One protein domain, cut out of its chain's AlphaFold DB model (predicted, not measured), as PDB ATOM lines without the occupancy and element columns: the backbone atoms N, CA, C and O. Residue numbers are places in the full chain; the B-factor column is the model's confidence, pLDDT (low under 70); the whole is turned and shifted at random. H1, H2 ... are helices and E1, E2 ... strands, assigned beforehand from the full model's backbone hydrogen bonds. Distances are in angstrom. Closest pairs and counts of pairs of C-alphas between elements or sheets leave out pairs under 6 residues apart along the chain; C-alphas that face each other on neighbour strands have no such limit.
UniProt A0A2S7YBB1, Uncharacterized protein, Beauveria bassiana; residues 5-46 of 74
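This is residues 5 to 46 of the 74 residues of an uncharacterized protein of Beauveria bassiana (UniProt A0A2S7YBB1). Two strand hairpins, E1 with E2 and E3 with E4, follow one another end to end in a long thin rod, their turns at its two far ends. E2 runs on into E3 between them, and the one-turn helix H1 lies near the rod's middle, after E4. The printed part has 42 residues, with named elements in the order E1, E2, E3, E4, H1, mostly strand, in two antiparallel sheets of two strands. It is extended, with a radius of gyration of the C-alphas of 17.6 A and spans of 55 by 15 by 11 A.

E1 is residues 5 to 8, 10.5 A long, and begins with C-alpha 5 at (278.471, 293.442, 413.902). E2 is residues 18 to 22, 13.5 A. E3 is residues 25 to 31, 19.3 A, and ends with C-alpha 31 at (284.678, 317.804, 430.290). E4 is residues 36 to 42, 19.8 A. H1 is residues 43 to 46, 5.9 A, and ends with C-alpha 46 at (286.710, 295.987, 426.881).

E1 and E2 form an antiparallel hairpin at 163 degrees; the C-alphas of Cys 6 and Cys 20 face each other at 4.1 A, and N 7 and O 19 are within hydrogen-bond range at 2.9 A. E2 runs on into E3 across a break of 2 residues, at 31 degrees, and the two are apart. E3 and E4 form an antiparallel hairpin at 152 degrees; N 28 and O 39, 2.9 A, and N 41 and O 26, 2.8 A, are within hydrogen-bond range. The closest C-alphas of E3 and H1, those of Arg 25 and Val 43, are 6.9 A apart. H1 is too short for an O i to N i+4 pair; its one O i to N i+3 pair is within range. E1 is apart from E3, E4 and H1.

The two C-alphas farthest apart, those of Pro 14 and Lys 33, are 55.4 A from each other. The printed part has no cut and no long link; residues 31 to 36 stand free. The mean pLDDT of the printed part is 82.8, and residues 43 to 46 are under 70.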
ATOM      1  N   GLU A   5     277.469 294.497 413.823       83.19
ATOM      2  CA  GLU A   5     278.471 293.442 413.902       83.19
ATOM      3  C   GLU A   5     277.840 292.187 413.310       83.19
ATOM      4  O   GLU A   5     276.677 291.893 413.590       83.19
ATOM      5  N   CYS A   6     278.576 291.505 412.437       89.00
ATOM      6  CA  CYS A   6     278.092 290.339 411.716       89.00
ATOM      7  C   CYS A   6     279.097 289.198 411.850       89.00
ATOM      8  O   CYS A   6     280.288 289.400 411.621       89.00
ATOM      9  N   GLU A   7     278.607 287.999 412.147       86.50
ATOM     10  CA  GLU A   7     279.412 286.778 412.185       86.50
ATOM     11  C   GLU A   7     278.802 285.700 411.280       86.50
ATOM     12  O   GLU A   7     277.576 285.556 411.158       86.50
ATOM     13  N   LEU A   8     279.682 284.936 410.628       88.69
ATOM     14  CA  LEU A   8     279.321 283.715 409.915       88.69
ATOM     15  C   LEU A   8     279.050 282.615 410.942       88.69
ATOM     16  O   LEU A   8     279.869 282.378 411.824       88.69
ATOM     17  N   LYS A   9     277.918 281.913 410.816       82.44
ATOM     18  CA  LYS A   9     277.602 280.806 411.734       82.44
ATOM     19  C   LYS A   9     278.586 279.643 411.626       82.44
ATOM     20  O   LYS A   9     278.902 279.022 412.635       82.44
ATOM     21  N   ASP A  10     279.010 279.329 410.408       81.75
ATOM     22  CA  ASP A  10     279.921 278.220 410.124       81.75
ATOM     23  C   ASP A  10     280.702 278.502 408.838       81.75
ATOM     24  O   ASP A  10     280.110 278.612 407.769       81.75
ATOM     25  N   GLU A  11     282.021 278.619 408.927       81.62
ATOM     26  CA  GLU A  11     282.893 278.901 407.779       81.62
ATOM     27  C   GLU A  11     283.090 277.685 406.856       81.62
ATOM     28  O   GLU A  11     283.547 277.837 405.725       81.62
ATOM     29  N   SER A  12     282.744 276.477 407.314       86.12
ATOM     30  CA  SER A  12     282.923 275.237 406.549       86.12
ATOM     31  C   SER A  12     281.811 274.977 405.531       86.12
ATOM     32  O   SER A  12     281.976 274.151 404.630       86.12
ATOM     33  N   ILE A  13     280.686 275.691 405.645       86.62
ATOM     34  CA  ILE A  13     279.525 275.524 404.773       86.62
ATOM     35  C   ILE A  13     279.532 276.627 403.703       86.62
ATOM     36  O   ILE A  13     279.441 277.813 404.036       86.62
ATOM     37  N   PRO A  14     279.587 276.286 402.403       79.69
ATOM     38  CA  PRO A  14     279.398 277.277 401.351       79.69
ATOM     39  C   PRO A  14     277.998 277.902 401.461       79.69
ATOM     40  O   PRO A  14     277.006 277.196 401.627       79.69
ATOM     41  N   HIS A  15     277.925 279.234 401.373       85.25
ATOM     42  CA  HIS A  15     276.709 280.032 401.614       85.25
ATOM     43  C   HIS A  15     276.140 279.944 403.041       85.25
ATOM     44  O   HIS A  15     274.931 280.061 403.245       85.25
ATOM     45  N   SER A  16     277.010 279.767 404.037       83.69
ATOM     46  CA  SER A  16     276.622 279.812 405.445       83.69
ATOM     47  C   SER A  16     275.873 281.102 405.809       83.69
ATOM     48  O   SER A  16     276.264 282.194 405.379       83.69
ATOM     49  N   PRO A  17     274.788 281.008 406.595       87.25
ATOM     50  CA  PRO A  17     274.009 282.171 406.989       87.25
ATOM     51  C   PRO A  17     274.819 283.119 407.883       87.25
ATOM     52  O   PRO A  17     275.451 282.709 408.860       87.25
ATOM     53  N   ILE A  18     274.725 284.411 407.573       92.00
ATOM     54  CA  ILE A  18     275.318 285.498 408.353       92.00
ATOM     55  C   ILE A  18     274.291 285.967 409.384       92.00
ATOM     56  O   ILE A  18     273.132 286.216 409.050       92.00
ATOM     57  N   SER A  19     274.713 286.090 410.640       91.12
ATOM     58  CA  SER A  19     273.905 286.702 411.698       91.12
ATOM     59  C   SER A  19     274.489 288.067 412.031       91.12
ATOM     60  O   SER A  19     275.690 288.165 412.250       91.12
ATOM     61  N   CYS A  20     273.653 289.106 412.065       90.62
ATOM     62  CA  CYS A  20     274.072 290.463 412.408       90.62
ATOM     63  C   CYS A  20     273.292 290.985 413.615       90.62
ATOM     64  O   CYS A  20     272.090 290.742 413.737       90.62
ATOM     65  N   TRP A  21     273.954 291.748 414.477       87.75
ATOM     66  CA  TRP A  21     273.348 292.416 415.627       87.75
ATOM     67  C   TRP A  21     273.793 293.875 415.698       87.75
ATOM     68  O   TRP A  21     274.868 294.236 415.204       87.75
ATOM     69  N   PRO A  22     272.957 294.753 416.276       86.38
ATOM     70  CA  PRO A  22     273.324 296.147 416.428       86.38
ATOM     71  C   PRO A  22     274.514 296.270 417.382       86.38
ATOM     72  O   PRO A  22     274.517 295.700 418.477       86.38
ATOM     73  N   VAL A  23     275.513 297.060 416.983       82.88
ATOM     74  CA  VAL A  23     276.637 297.378 417.867       82.88
ATOM     75  C   VAL A  23     276.117 298.262 418.987       82.88
ATOM     76  O   VAL A  23     275.594 299.355 418.749       82.88
ATOM     77  N   THR A  24     276.280 297.794 420.222       78.81
ATOM     78  CA  THR A  24     275.991 298.626 421.387       78.81
ATOM     79  C   THR A  24     277.022 299.746 421.446       78.81
ATOM     80  O   THR A  24     278.228 299.500 421.442       78.81
ATOM     81  N   ARG A  25     276.544 300.987 421.484       75.44
ATOM     82  CA  ARG A  25     277.385 302.181 421.560       75.44
ATOM     83  C   ARG A  25     277.288 302.773 422.945       75.44
ATOM     84  O   ARG A  25     276.189 302.942 423.473       75.44
ATOM     85  N   PHE A  26     278.433 303.127 423.504       76.50
ATOM     86  CA  PHE A  26     278.505 303.780 424.796       76.50
ATOM     87  C   PHE A  26     279.009 305.201 424.600       76.50
ATOM     88  O   PHE A  26     280.150 305.419 424.202       76.50
ATOM     89  N   PHE A  27     278.153 306.176 424.886       83.38
ATOM     90  CA  PHE A  27     278.531 307.582 424.851       83.38
ATOM     91  C   PHE A  27     278.912 308.029 426.257       83.38
ATOM     92  O   PHE A  27     278.106 307.951 427.184       83.38
ATOM     93  N   ARG A  28     280.151 308.492 426.425       84.25
ATOM     94  CA  ARG A  28     280.621 309.094 427.675       84.25
ATOM     95  C   ARG A  28     280.630 310.604 427.536       84.25
ATOM     96  O   ARG A  28     281.031 311.135 426.501       84.25
ATOM     97  N   MET A  29     280.206 311.288 428.593       88.88
ATOM     98  CA  MET A  29     280.331 312.736 428.676       88.88
ATOM     99  C   MET A  29     281.647 313.108 429.334       88.88
ATOM    100  O   MET A  29     281.902 312.750 430.483       88.88
ATOM    101  N   CYS A  30     282.467 313.839 428.591       88.06
ATOM    102  CA  CYS A  30     283.762 314.320 429.027       88.06
ATOM    103  C   CYS A  30     283.715 315.840 429.166       88.06
ATOM    104  O   CYS A  30     282.973 316.532 428.467       88.06
ATOM    105  N   LYS A  31     284.518 316.368 430.087       93.75
ATOM    106  CA  LYS A  31     284.678 317.804 430.290       93.75
ATOM    107  C   LYS A  31     286.159 318.126 430.332       93.75
ATOM    108  O   LYS A  31     286.884 317.549 431.139       93.75
ATOM    109  N   ASP A  32     286.584 319.061 429.497       90.00
ATOM    110  CA  ASP A  32     287.892 319.689 429.626       90.00
ATOM    111  C   ASP A  32     287.753 321.106 430.215       90.00
ATOM    112  O   ASP A  32     286.686 321.526 430.672       90.00
ATOM    113  N   LYS A  33     288.857 321.860 430.258       92.62
ATOM    114  CA  LYS A  33     288.854 323.231 430.794       92.62
ATOM    115  C   LYS A  33     288.034 324.216 429.946       92.62
ATOM    116  O   LYS A  33     287.757 325.311 430.424       92.62
ATOM    117  N   LYS A  34     287.701 323.866 428.702       90.38
ATOM    118  CA  LYS A  34     287.085 324.747 427.706       90.38
ATOM    119  C   LYS A  34     285.627 324.378 427.414       90.38
ATOM    120  O   LYS A  34     284.832 325.287 427.199       90.38
ATOM    121  N   ALA A  35     285.264 323.096 427.409       91.12
ATOM    122  CA  ALA A  35     283.941 322.624 427.020       91.12
ATOM    123  C   ALA A  35     283.608 321.213 427.542       91.12
ATOM    124  O   ALA A  35     284.458 320.446 428.000       91.12
ATOM    125  N   MET A  36     282.323 320.870 427.440       93.56
ATOM    126  CA  MET A  36     281.841 319.494 427.529       93.56
ATOM    127  C   MET A  36     281.706 318.903 426.126       93.56
ATOM    128  O   MET A  36     281.252 319.588 425.211       93.56
ATOM    129  N   PHE A  37     282.082 317.639 425.963       90.75
ATOM    130  CA  PHE A  37     282.017 316.926 424.689       90.75
ATOM    131  C   PHE A  37     281.682 315.446 424.893       90.75
ATOM    132  O   PHE A  37     281.997 314.858 425.930       90.75
ATOM    133  N   SER A  38     281.028 314.839 423.900       87.56
ATOM    134  CA  SER A  38     280.697 313.410 423.894       87.56
ATOM    135  C   SER A  38     281.770 312.591 423.209       87.56
ATOM    136  O   SER A  38     282.186 312.928 422.104       87.56
ATOM    137  N   VAL A  39     282.143 311.476 423.830       86.75
ATOM    138  CA  VAL A  39     282.993 310.452 423.222       86.75
ATOM    139  C   VAL A  39     282.148 309.209 422.982       86.75
ATOM    140  O   VAL A  39     281.557 308.672 423.920       86.75
ATOM    141  N   GLU A  40     282.083 308.766 421.729       83.44
ATOM    142  CA  GLU A  40     281.532 307.462 421.361       83.44
ATOM    143  C   GLU A  40     282.601 306.389 421.600       83.44
ATOM    144  O   GLU A  40     283.711 306.495 421.088       83.44
ATOM    145  N   THR A  41     282.270 305.370 422.389       72.81
ATOM    146  CA  THR A  41     283.115 304.196 422.656       72.81
ATOM    147  C   THR A  41     282.373 302.947 422.190       72.81
ATOM    148  O   THR A  41     281.154 302.829 422.379       72.81
ATOM    149  N   THR A  42     283.081 302.019 421.546       70.50
ATOM    150  CA  THR A  42     282.509 300.735 421.110       70.50
ATOM    151  C   THR A  42     282.979 299.621 422.047       70.50
ATOM    152  O   THR A  42     284.102 299.635 422.541       70.50
ATOM    153  N   VAL A  43     282.104 298.650 422.328       60.66
ATOM    154  CA  VAL A  43     282.285 297.613 423.375       60.66
ATOM    155  C   VAL A  43     283.541 296.755 423.209       60.66
ATOM    156  O   VAL A  43     284.028 296.166 424.174       60.66
ATOM    157  N   TRP A  44     284.107 296.714 422.005       60.00
ATOM    158  CA  TRP A  44     285.357 296.022 421.699       60.00
ATOM    159  C   TRP A  44     286.549 296.486 422.539       60.00
ATOM    160  O   TRP A  44     287.439 295.684 422.802       60.00
ATOM    161  N   GLU A  45     286.534 297.730 423.027       55.25
ATOM    162  CA  GLU A  45     287.586 298.294 423.887       55.25
ATOM    163  C   GLU A  45     287.696 297.599 425.263       55.25
ATOM    164  O   GLU A  45     288.643 297.853 426.004       55.25
ATOM    165  N   GLY A  46     286.749 296.713 425.610       51.75
ATOM    166  CA  GLY A  46     286.710 295.987 426.881       51.75
ATOM    167  C   GLY A  46     286.723 294.456 426.792       51.75
ATOM    168  O   GLY A  46     286.619 293.821 427.840       51.75
TER     169      GLY A  46